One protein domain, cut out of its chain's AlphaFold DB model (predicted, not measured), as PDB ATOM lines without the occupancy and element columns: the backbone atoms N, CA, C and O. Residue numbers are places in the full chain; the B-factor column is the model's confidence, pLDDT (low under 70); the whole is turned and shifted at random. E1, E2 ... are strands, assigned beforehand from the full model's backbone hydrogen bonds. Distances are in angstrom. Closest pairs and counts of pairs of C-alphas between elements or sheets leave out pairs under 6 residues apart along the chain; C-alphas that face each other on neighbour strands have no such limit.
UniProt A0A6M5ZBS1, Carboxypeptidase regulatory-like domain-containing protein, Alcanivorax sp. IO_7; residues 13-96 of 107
ATOM      1  N   ARG A  13     325.745 363.221 399.698       91.06
ATOM      2  CA  ARG A  13     326.525 362.105 399.160       91.06
ATOM      3  C   ARG A  13     327.248 361.411 400.305       91.06
ATOM      4  O   ARG A  13     328.045 362.041 400.986       91.06
ATOM      5  N   VAL A  14     326.998 360.120 400.477       90.69
ATOM      6  CA  VAL A  14     327.634 359.268 401.483       90.69
ATOM      7  C   VAL A  14     328.438 358.189 400.767       90.69
ATOM      8  O   VAL A  14     327.889 357.388 400.013       90.69
ATOM      9  N   SER A  15     329.747 358.175 400.981       90.75
ATOM     10  CA  SER A  15     330.680 357.192 400.436       90.75
ATOM     11  C   SER A  15     331.214 356.313 401.557       90.75
ATOM     12  O   SER A  15     331.592 356.810 402.612       90.75
ATOM     13  N   LEU A  16     331.249 355.006 401.336       89.50
ATOM     14  CA  LEU A  16     331.703 354.013 402.296       89.50
ATOM     15  C   LEU A  16     332.940 353.305 401.735       89.50
ATOM     16  O   LEU A  16     332.817 352.378 400.935       89.50
ATOM     17  N   SER A  17     334.134 353.712 402.165       88.56
ATOM     18  CA  SER A  17     335.391 353.220 401.576       88.56
ATOM     19  C   SER A  17     335.699 351.760 401.916       88.56
ATOM     20  O   SER A  17     336.412 351.106 401.167       88.56
ATOM     21  N   GLY A  18     335.139 351.210 403.001       80.19
ATOM     22  CA  GLY A  18     335.330 349.790 403.345       80.19
ATOM     23  C   GLY A  18     334.555 348.813 402.446       80.19
ATOM     24  O   GLY A  18     334.822 347.621 402.479       80.19
ATOM     25  N   SER A  19     333.615 349.307 401.634       75.44
ATOM     26  CA  SER A  19     332.829 348.499 400.686       75.44
ATOM     27  C   SER A  19     332.770 349.138 399.286       75.44
ATOM     28  O   SER A  19     331.922 348.766 398.483       75.44
ATOM     29  N   ASP A  20     333.602 350.161 399.022       80.75
ATOM     30  CA  ASP A  20     333.544 351.065 397.848       80.75
ATOM     31  C   ASP A  20     332.106 351.432 397.414       80.75
ATOM     32  O   ASP A  20     331.774 351.562 396.239       80.75
ATOM     33  N   THR A  21     331.202 351.584 398.384       83.88
ATOM     34  CA  THR A  21     329.773 351.772 398.113       83.88
ATOM     35  C   THR A  21     329.406 353.233 398.294       83.88
ATOM     36  O   THR A  21     329.836 353.885 399.242       83.88
ATOM     37  N   ARG A  22     328.574 353.768 397.399       88.50
ATOM     38  CA  ARG A  22     328.151 355.173 397.427       88.50
ATOM     39  C   ARG A  22     326.632 355.245 397.442       88.50
ATOM     40  O   ARG A  22     325.977 354.685 396.567       88.50
ATOM     41  N   LYS A  23     326.070 355.953 398.417       89.75
ATOM     42  CA  LYS A  23     324.634 356.229 398.531       89.75
ATOM     43  C   LYS A  23     324.368 357.714 398.731       89.75
ATOM     44  O   LYS A  23     325.267 358.491 399.035       89.75
ATOM     45  N   ARG A  24     323.116 358.111 398.519       89.88
ATOM     46  CA  ARG A  24     322.621 359.442 398.875       89.88
ATOM     47  C   ARG A  24     321.669 359.337 400.059       89.88
ATOM     48  O   ARG A  24     320.974 358.329 400.184       89.88
ATOM     49  N   THR A  25     321.670 360.343 400.925       88.00
ATOM     50  CA  THR A  25     320.714 360.435 402.031       88.00
ATOM     51  C   THR A  25     319.306 360.728 401.524       88.00
ATOM     52  O   THR A  25     319.122 361.442 400.534       88.00
ATOM     53  N   GLY A  26     318.308 360.163 402.208       84.00
ATOM     54  CA  GLY A  26     316.893 360.406 401.929       84.00
ATOM     55  C   GLY A  26     316.454 361.831 402.271       84.00
ATOM     56  O   GLY A  26     317.240 362.620 402.792       84.00
ATOM     57  N   ALA A  27     315.182 362.151 402.016       80.62
ATOM     58  CA  ALA A  27     314.588 363.456 402.336       80.62
ATOM     59  C   ALA A  27     314.735 363.834 403.825       80.62
ATOM     60  O   ALA A  27     314.827 365.005 404.176       80.62
ATOM     61  N   ASP A  28     314.833 362.821 404.679       78.94
ATOM     62  CA  ASP A  28     314.969 362.901 406.133       78.94
ATOM     63  C   ASP A  28     316.443 362.945 406.587       78.94
ATOM     64  O   ASP A  28     316.734 362.874 407.780       78.94
ATOM     65  N   GLY A  29     317.399 363.002 405.652       83.44
ATOM     66  CA  GLY A  29     318.833 362.908 405.942       83.44
ATOM     67  C   GLY A  29     319.283 361.506 406.367       83.44
ATOM     68  O   GLY A  29     320.445 361.303 406.723       83.44
ATOM     69  N   ALA A  30     318.384 360.520 406.331       86.06
ATOM     70  CA  ALA A  30     318.667 359.158 406.750       86.06
ATOM     71  C   ALA A  30     319.352 358.339 405.642       86.06
ATOM     72  O   ALA A  30     319.026 358.463 404.459       86.06
ATOM     73  N   PHE A  31     320.284 357.469 406.027       87.25
ATOM     74  CA  PHE A  31     320.883 356.458 405.164       87.25
ATOM     75  C   PHE A  31     321.032 355.128 405.907       87.25
ATOM     76  O   PHE A  31     321.331 355.095 407.103       87.25
ATOM     77  N   LEU A  32     320.837 354.032 405.174       86.69
ATOM     78  CA  LEU A  32     320.928 352.670 405.684       86.69
ATOM     79  C   LEU A  32     321.886 351.857 404.812       86.69
ATOM     80  O   LEU A  32     321.726 351.807 403.586       86.69
ATOM     81  N   PHE A  33     322.867 351.236 405.463       86.31
ATOM     82  CA  PHE A  33     323.720 350.208 404.879       86.31
ATOM     83  C   PHE A  33     323.463 348.878 405.586       86.31
ATOM     84  O   PHE A  33     323.581 348.777 406.806       86.31
ATOM     85  N   GLU A  34     323.111 347.865 404.812       84.62
ATOM     86  CA  GLU A  34     322.837 346.503 405.269       84.62
ATOM     87  C   GLU A  34     323.853 345.552 404.645       84.62
ATOM     88  O   GLU A  34     324.456 345.871 403.618       84.62
ATOM     89  N   ASN A  35     324.017 344.377 405.254       80.44
ATOM     90  CA  ASN A  35     324.882 343.319 404.740       80.44
ATOM     91  C   ASN A  35     326.356 343.746 404.588       80.44
ATOM     92  O   ASN A  35     327.018 343.416 403.603       80.44
ATOM     93  N   LEU A  36     326.865 344.515 405.555       83.94
ATOM     94  CA  LEU A  36     328.271 344.907 405.576       83.94
ATOM     95  C   LEU A  36     329.120 343.823 406.257       83.94
ATOM     96  O   LEU A  36     328.812 343.467 407.399       83.94
ATOM     97  N   PRO A  37     330.190 343.319 405.610       82.81
ATOM     98  CA  PRO A  37     331.087 342.361 406.245       82.81
ATOM     99  C   PRO A  37     331.762 342.964 407.477       82.81
ATOM    100  O   PRO A  37     331.761 344.178 407.692       82.81
ATOM    101  N   THR A  38     332.371 342.136 408.311       85.12
ATOM    102  CA  THR A  38     333.095 342.661 409.467       85.12
ATOM    103  C   THR A  38     334.384 343.338 409.061       85.12
ATOM    104  O   THR A  38     335.109 342.878 408.182       85.12
ATOM    105  N   GLY A  39     334.670 344.466 409.697       86.19
ATOM    106  CA  GLY A  39     335.856 345.240 409.381       86.19
ATOM    107  C   GLY A  39     335.748 346.698 409.781       86.19
ATOM    108  O   GLY A  39     334.762 347.160 410.361       86.19
ATOM    109  N   GLN A  40     336.804 347.434 409.469       89.25
ATOM    110  CA  GLN A  40     336.861 348.876 409.649       89.25
ATOM    111  C   GLN A  40     336.317 349.586 408.409       89.25
ATOM    112  O   GLN A  40     336.750 349.346 407.283       89.25
ATOM    113  N   TYR A  41     335.384 350.498 408.631       88.81
ATOM    114  CA  TYR A  41     334.723 351.268 407.597       88.81
ATOM    115  C   TYR A  41     334.971 352.748 407.807       88.81
ATOM    116  O   TYR A  41     334.878 353.277 408.915       88.81
ATOM    117  N   ARG A  42     335.244 353.435 406.702       91.38
ATOM    118  CA  ARG A  42     335.279 354.889 406.652       91.38
ATOM    119  C   ARG A  42     334.051 355.382 405.899       91.38
ATOM    120  O   ARG A  42     333.836 354.987 404.757       91.38
ATOM    121  N   ILE A  43     333.266 356.216 406.564       90.44
ATOM    122  CA  ILE A  43     332.076 356.870 406.035       90.44
ATOM    123  C   ILE A  43     332.455 358.313 405.730       90.44
ATOM    124  O   ILE A  43     332.880 359.044 406.619       90.44
ATOM    125  N   GLU A  44     332.291 358.728 404.486       91.25
ATOM    126  CA  GLU A  44     332.489 360.100 404.037       91.25
ATOM    127  C   GLU A  44     331.155 360.665 403.575       91.25
ATOM    128  O   GLU A  44     330.637 360.280 402.530       91.25
ATOM    129  N   ALA A  45     330.589 361.570 404.364       89.38
ATOM    130  CA  ALA A  45     329.393 362.309 404.008       89.38
ATOM    131  C   ALA A  45     329.778 363.715 403.543       89.38
ATOM    132  O   ALA A  45     330.538 364.408 404.209       89.38
ATOM    133  N   GLY A  46     329.242 364.165 402.416       87.50
ATOM    134  CA  GLY A  46     329.499 365.502 401.896       87.50
ATOM    135  C   GLY A  46     328.392 365.969 400.966       87.50
ATOM    136  O   GLY A  46     327.728 365.173 400.300       87.50
ATOM    137  N   LYS A  47     328.194 367.281 400.892       84.62
ATOM    138  CA  LYS A  47     327.253 367.903 399.957       84.62
ATOM    139  C   LYS A  47     327.859 369.188 399.409       84.62
ATOM    140  O   LYS A  47     328.630 369.850 400.094       84.62
ATOM    141  N   ALA A  48     327.524 369.544 398.172       81.62
ATOM    142  CA  ALA A  48     327.924 370.833 397.614       81.62
ATOM    143  C   ALA A  48     327.397 371.977 398.502       81.62
ATOM    144  O   ALA A  48     326.242 371.945 398.922       81.62
ATOM    145  N   GLY A  49     328.259 372.943 398.826       77.81
ATOM    146  CA  GLY A  49     327.974 374.008 399.802       77.81
ATOM    147  C   GLY A  49     328.253 373.627 401.262       77.81
ATOM    148  O   GLY A  49     328.475 374.509 402.087       77.81
ATOM    149  N   TYR A  50     328.343 372.331 401.576       81.31
ATOM    150  CA  TYR A  50     328.666 371.827 402.910       81.31
ATOM    151  C   TYR A  50     330.117 371.341 403.005       81.31
ATOM    152  O   TYR A  50     330.814 371.127 402.007       81.31
ATOM    153  N   GLY A  51     330.594 371.189 404.236       81.31
ATOM    154  CA  GLY A  51     331.821 370.475 404.548       81.31
ATOM    155  C   GLY A  51     331.708 368.981 404.240       81.31
ATOM    156  O   GLY A  51     330.620 368.433 404.037       81.31
ATOM    157  N   THR A  52     332.861 368.318 404.208       85.44
ATOM    158  CA  THR A  52     332.939 366.857 404.151       85.44
ATOM    159  C   THR A  52     333.178 366.341 405.561       85.44
ATOM    160  O   THR A  52     334.172 366.700 406.189       85.44
ATOM    161  N   LEU A  53     332.286 365.488 406.048       86.25
ATOM    162  CA  LEU A  53     332.422 364.784 407.311       86.25
ATOM    163  C   LEU A  53     332.966 363.380 407.060       86.25
ATOM    164  O   LEU A  53     332.400 362.614 406.283       86.25
ATOM    165  N   VAL A  54     334.043 363.037 407.758       90.19
ATOM    166  CA  VAL A  54     334.672 361.719 407.683       90.19
ATOM    167  C   VAL A  54     334.554 361.039 409.037       90.19
ATOM    168  O   VAL A  54     335.101 361.526 410.024       90.19
ATOM    169  N   LEU A  55     333.881 359.893 409.079       86.94
ATOM    170  CA  LEU A  55     333.730 359.072 410.272       86.94
ATOM    171  C   LEU A  55     334.396 357.711 410.065       86.94
ATOM    172  O   LEU A  55     334.321 357.122 408.990       86.94
ATOM    173  N   ASN A  56     335.031 357.190 411.105       90.00
ATOM    174  CA  ASN A  56     335.582 355.841 411.132       90.00
ATOM    175  C   ASN A  56     334.741 355.012 412.102       90.00
ATOM    176  O   ASN A  56     334.483 355.423 413.229       90.00
ATOM    177  N   THR A  57     334.289 353.852 411.647       86.06
ATOM    178  CA  THR A  57     333.493 352.922 412.444       86.06
ATOM    179  C   THR A  57     333.987 351.502 412.219       86.06
ATOM    180  O   THR A  57     334.534 351.189 411.167       86.06
ATOM    181  N   VAL A  58     333.807 350.633 413.206       86.69
ATOM    182  CA  VAL A  58     334.167 349.214 413.107       86.69
ATOM    183  C   VAL A  58     332.885 348.403 413.188       86.69
ATOM    184  O   VAL A  58     332.143 348.525 414.159       86.69
ATOM    185  N   VAL A  59     332.609 347.599 412.174       85.62
ATOM    186  CA  VAL A  59     331.405 346.768 412.098       85.62
ATOM    187  C   VAL A  59     331.800 345.329 412.412       85.62
ATOM    188  O   VAL A  59     332.790 344.828 411.878       85.62
ATOM    189  N   GLN A  60     331.053 344.681 413.304       82.94
ATOM    190  CA  GLN A  60     331.253 343.286 413.720       82.94
ATOM    191  C   GLN A  60     330.053 342.427 413.297       82.94
ATOM    192  O   GLN A  60     329.001 342.970 412.990       82.94
ATOM    193  N   THR A  61     330.195 341.100 413.214       78.94
ATOM    194  CA  THR A  61     329.163 340.225 412.623       78.94
ATOM    195  C   THR A  61     327.929 340.279 413.506       78.94
ATOM    196  O   THR A  61     328.055 340.176 414.725       78.94
ATOM    197  N   GLY A  62     326.748 340.440 412.908       73.62
ATOM    198  CA  GLY A  62     325.496 340.568 413.660       73.62
ATOM    199  C   GLY A  62     325.365 341.875 414.454       73.62
ATOM    200  O   GLY A  62     324.389 342.052 415.181       73.62
ATOM    201  N   ASP A  63     326.311 342.806 414.305       77.88
ATOM    202  CA  ASP A  63     326.275 344.095 414.984       77.88
ATOM    203  C   ASP A  63     325.354 345.081 414.249       77.88
ATOM    204  O   ASP A  63     325.420 345.266 413.025       77.88
ATOM    205  N   LYS A  64     324.477 345.733 415.015       76.62
ATOM    206  CA  LYS A  64     323.596 346.806 414.541       76.62
ATOM    207  C   LYS A  64     324.124 348.121 415.088       76.62
ATOM    208  O   LYS A  64     323.798 348.525 416.202       76.62
ATOM    209  N   ARG A  65     324.953 348.789 414.290       78.75
ATOM    210  CA  ARG A  65     325.507 350.102 414.614       78.75
ATOM    211  C   ARG A  65     324.597 351.203 414.105       78.75
ATOM    212  O   ARG A  65     324.620 351.573 412.930       78.75
ATOM    213  N   ASP A  66     323.870 351.822 415.019       83.31
ATOM    214  CA  ASP A  66     323.345 353.160 414.782       83.31
ATOM    215  C   ASP A  66     324.502 354.167 414.907       83.31
ATOM    216  O   ASP A  66     325.118 354.315 415.960       83.31
ATOM    217  N   LEU A  67     324.813 354.871 413.817       80.25
ATOM    218  CA  LEU A  67     325.836 355.927 413.788       80.25
ATOM    219  C   LEU A  67     325.343 357.222 414.455       80.25
ATOM    220  O   LEU A  67     326.100 358.179 414.592       80.25
ATOM    221  N   GLY A  68     324.067 357.262 414.842       81.56
ATOM    222  CA  GLY A  68     323.429 358.425 415.437       81.56
ATOM    223  C   GLY A  68     323.212 359.558 414.434       81.56
ATOM    224  O   GLY A  68     323.026 359.341 413.233       81.56
ATOM    225  N   SER A  69     323.174 360.776 414.968       79.56
ATOM    226  CA  SER A  69     323.044 362.025 414.222       79.56
ATOM    227  C   SER A  69     324.418 362.606 413.899       79.56
ATOM    228  O   SER A  69     325.151 363.021 414.794       79.56
ATOM    229  N   LEU A  70     324.739 362.674 412.615       81.94
ATOM    230  CA  LEU A  70     325.942 363.284 412.069       81.94
ATOM    231  C   LEU A  70     325.597 364.688 411.568       81.94
ATOM    232  O   LEU A  70     324.781 364.824 410.662       81.94
ATOM    233  N   ALA A  71     326.204 365.728 412.135       80.75
ATOM    234  CA  ALA A  71     326.015 367.099 411.672       80.75
ATOM    235  C   ALA A  71     327.122 367.481 410.678       80.75
ATOM    236  O   ALA A  71     328.306 367.382 410.996       80.75
ATOM    237  N   LEU A  72     326.742 367.918 409.478       82.00
ATOM    238  CA  LEU A  72     327.649 368.545 408.521       82.00
ATOM    239  C   LEU A  72     327.632 370.044 408.749       82.00
ATOM    240  O   LEU A  72     326.582 370.683 408.658       82.00
ATOM    241  N   ASP A  73     328.816 370.586 408.985       75.69
ATOM    242  CA  ASP A  73     329.030 372.021 409.010       75.69
ATOM    243  C   ASP A  73     328.933 372.580 407.585       75.69
ATOM    244  O   ASP A  73     329.494 372.009 406.642       75.69
ATOM    245  N   VAL A  74     328.164 373.650 407.396       73.06
ATOM    246  CA  VAL A  74     328.069 374.305 406.090       73.06
ATOM    247  C   VAL A  74     329.266 375.233 405.921       73.06
ATOM    248  O   VAL A  74     329.629 375.960 406.835       73.06
ATOM    249  N   ARG A  75     329.885 375.258 404.735       67.31
ATOM    250  CA  ARG A  75     331.021 376.170 404.500       67.31
ATOM    251  C   ARG A  75     330.599 377.622 404.276       67.31
ATOM    252  O   ARG A  75     331.456 378.484 404.110       67.31
ATOM    253  N   GLN A  76     329.297 377.888 404.247       57.75
ATOM    254  CA  GLN A  76     328.752 379.235 404.281       57.75
ATOM    255  C   GLN A  76     328.471 379.615 405.730       57.75
ATOM    256  O   GLN A  76     327.403 379.341 406.248       57.75
ATOM    257  N   THR A  77     329.434 380.219 406.404       55.59
ATOM    258  CA  THR A  77     329.161 380.960 407.640       55.59
ATOM    259  C   THR A  77     328.514 382.288 407.273       55.59
ATOM    260  O   THR A  77     328.906 382.885 406.265       55.59
ATOM    261  N   ASP A  78     327.533 382.744 408.054       58.28
ATOM    262  CA  ASP A  78     326.890 384.028 407.783       58.28
ATOM    263  C   ASP A  78     327.957 385.126 407.857       58.28
ATOM    264  O   ASP A  78     328.679 385.191 408.858       58.28
ATOM    265  N   PRO A  79     328.116 385.969 406.826       56.69
ATOM    266  CA  PRO A  79     329.098 387.042 406.873       56.69
ATOM    267  C   PRO A  79     328.727 388.134 407.887       56.69
ATOM    268  O   PRO A  79     329.605 388.914 408.247       56.69
ATOM    269  N   ASP A  80     327.467 388.197 408.341       67.38
ATOM    270  CA  ASP A  80     326.982 389.240 409.251       67.38
ATOM    271  C   ASP A  80     327.147 388.852 410.734       67.38
ATOM    272  O   ASP A  80     327.556 389.676 411.550       67.38
ATOM    273  N   THR A  81     326.916 387.580 411.087       65.56
ATOM    274  CA  THR A  81     326.978 387.099 412.483       65.56
ATOM    275  C   THR A  81     328.146 386.162 412.788       65.56
ATOM    276  O   THR A  81     328.465 385.944 413.955       65.56
ATOM    277  N   GLY A  82     328.802 385.586 411.772       57.41
ATOM    278  CA  GLY A  82     329.836 384.561 411.962       57.41
ATOM    279  C   GLY A  82     329.304 383.236 412.525       57.41
ATOM    280  O   GLY A  82     330.091 382.326 412.793       57.41
ATOM    281  N   GLU A  83     327.986 383.105 412.698       61.94
ATOM    282  CA  GLU A  83     327.356 381.869 413.141       61.94
ATOM    283  C   GLU A  83     327.215 380.888 411.959       61.94
ATOM    284  O   GLU A  83     326.964 381.292 410.815       61.94
ATOM    285  N   PRO A  84     327.382 379.577 412.193       57.19
ATOM    286  CA  PRO A  84     327.113 378.568 411.176       57.19
ATOM    287  C   PRO A  84     325.607 378.549 410.850       57.19
ATOM    288  O   PRO A  84     324.789 378.146 411.672       57.19
ATOM    289  N   VAL A  85     325.226 378.968 409.635       58.22
ATOM    290  CA  VAL A  85     323.821 379.275 409.254       58.22
ATOM    291  C   VAL A  85     322.894 378.069 409.128       58.22
ATOM    292  O   VAL A  85     321.674 378.218 409.060       58.22
ATOM    293  N   SER A  86     323.433 376.856 409.068       60.16
ATOM    294  CA  SER A  86     322.646 375.622 409.130       60.16
ATOM    295  C   SER A  86     323.569 374.420 409.124       60.16
ATOM    296  O   SER A  86     324.275 374.179 408.146       60.16
ATOM    297  N   THR A  87     323.512 373.610 410.175       66.56
ATOM    298  CA  THR A  87     324.120 372.282 410.155       66.56
ATOM    299  C   THR A  87     323.166 371.293 409.491       66.56
ATOM    300  O   THR A  87     321.992 371.184 409.845       66.56
ATOM    301  N   GLY A  88     323.660 370.585 408.478       73.00
ATOM    302  CA  GLY A  88     322.908 369.526 407.816       73.00
ATOM    303  C   GLY A  88     322.941 368.263 408.661       73.00
ATOM    304  O   GLY A  88     324.022 367.744 408.923       73.00
ATOM    305  N   LEU A  89     321.791 367.746 409.078       80.75
ATOM    306  CA  LEU A  89     321.731 366.587 409.967       80.75
ATOM    307  C   LEU A  89     321.532 365.309 409.143       80.75
ATOM    308  O   LEU A  89     320.576 365.196 408.377       80.75
ATOM    309  N   LEU A  90     322.441 364.345 409.277       84.62
ATOM    310  CA  LEU A  90     322.311 363.012 408.695       84.62
ATOM    311  C   LEU A  90     322.076 361.993 409.796       84.62
ATOM    312  O   LEU A  90     322.687 362.051 410.860       84.62
ATOM    313  N   ARG A  91     321.246 360.998 409.509       83.31
ATOM    314  CA  ARG A  91     321.089 359.821 410.363       83.31
ATOM    315  C   ARG A  91     321.634 358.604 409.652       83.31
ATOM    316  O   ARG A  91     321.116 358.204 408.616       83.31
ATOM    317  N   GLY A  92     322.679 358.019 410.214       81.38
ATOM    318  CA  GLY A  92     323.292 356.827 409.654       81.38
ATOM    319  C   GLY A  92     322.917 355.582 410.434       81.38
ATOM    320  O   GLY A  92     323.089 355.548 411.652       81.38
ATOM    321  N   ARG A  93     322.477 354.534 409.741       84.31
ATOM    322  CA  ARG A  93     322.389 353.188 410.309       84.31
ATOM    323  C   ARG A  93     323.205 352.212 409.476       84.31
ATOM    324  O   ARG A  93     323.133 352.210 408.247       84.31
ATOM    325  N   VAL A  94     323.993 351.403 410.167       82.56
ATOM    326  CA  VAL A  94     324.867 350.386 409.598       82.56
ATOM    327  C   VAL A  94     324.545 349.049 410.249       82.56
ATOM    328  O   VAL A  94     324.530 348.910 411.469       82.56
ATOM    329  N   THR A  95     324.288 348.062 409.409       80.38
ATOM    330  CA  THR A  95     323.884 346.714 409.795       80.38
ATOM    331  C   THR A  95     324.889 345.747 409.201       80.38
ATOM    332  O   THR A  95     325.090 345.731 407.983       80.38
ATOM    333  N   ALA A  96     325.543 344.969 410.057       78.81
ATOM    334  CA  ALA A  96     326.453 343.935 409.602       78.81
ATOM    335  C   ALA A  96     325.692 342.785 408.940       78.81
ATOM    336  O   ALA A  96     324.566 342.472 409.330       78.81
TER     337      ALA A  96
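AT A GLANCE: This is residues 13 to 96 of the 107 residues of the protein "Carboxypeptidase regulatory-like domain-containing protein" of Alcanivorax sp. IO_7 (UniProt A0A6M5ZBS1). The body is a small strand sandwich: a four-stranded sheet of E2, E1, E4 and E5 and a three-stranded sheet of E3, E7 and E6 are face to face, their strands running at 17 degrees to each other. From one end of this body the long loop between E6 and E7, residues 73 to 87, reaches outward and lengthens the outline. The printed part has 84 residues, with seven named strands, E1 to E7 in that order along the chain, and no named helix; the class is all strand. The four-stranded sheet has the order E2, E1, E4, E5 and is antiparallel throughout, while the other, in the order E3, E7, E6, is mixed. The whole is only just compact, close to loose, with a radius of gyration of the C-alphas of 14.0 A and spans of 49 by 20 by 18 A.

HOW THE PARTS SIT: Start at E1, residues 13 to 16, and go on to E2, residues 21 to 24: they form a hairpin, antiparallel at 157 degrees, and you will find N 14 and O 23 2.8 A apart, within hydrogen-bond range. Residues 30 to 36 are E3, in the other sheet; its closest C-alphas to E2 are those of Phe 31 and Arg 24, 7.2 A apart. The chain then returns to the first sheet with E4, residues 39 to 46, the antiparallel neighbour of E1 at 166 degrees; look at N 15 and O 44, 2.8 A apart and within hydrogen-bond range. E5, residues 52 to 59, forms a hairpin with E4, antiparallel at 160 degrees, with N 43 and O 55 within hydrogen-bond range at 2.8 A. E2 and E5 are the edge strands of this sheet, and they are apart. At the link to E6, residues 64 to 72, the chain changes sheets again; the closest C-alphas of E5 and E6 are those of Leu 53 and Leu 72, 6.2 A apart. E7, residues 88 to 96, is the inner strand of the second sheet and forms a hairpin with E6, antiparallel at 162 degrees, where N 90 and O 70 are within hydrogen-bond range at 2.8 A. On its other side E7 is parallel to E3 at 19 degrees, with N 31 and O 91 within hydrogen-bond range at 2.8 A. Between the two sheets, E4 and E7 are near each other, with 5 pairs of C-alphas within 10 A, and the closest C-alphas of E5 and E7 are those of Val 59 and Ala 96, 6.2 A apart.

IN THESE COORDINATES: Find C-alpha 13 at (326.525, 362.105, 399.160), where E1 begins; E1 and E2 have four residues each. E3 is 17.2 A long from Ala 30 to Leu 36. Find C-alpha 39 at (335.856, 345.240, 409.381); from there E4 runs 22.5 A to Gly 46, and E5 runs 21.7 A from Thr 52 to Val 59. E6 covers 22.9 A from Lys 64 to Leu 72. E7 covers 25.9 A from Gly 88 to C-alpha 96 at (326.453, 343.935, 409.602).

THE WHOLE: The two C-alphas farthest apart are those of Thr 61 and Asp 80, 49.2 A. The sheet E3, E7, E6 is twisted, its C-alphas lying up to 5.0 A off its best plane. The link from E6 to E7 is long, with 15 residues, and the other links are tight. The printed part has no cut. Its mean pLDDT is 80.3, and the values under 70 are those of residues 75 to 87 of this model.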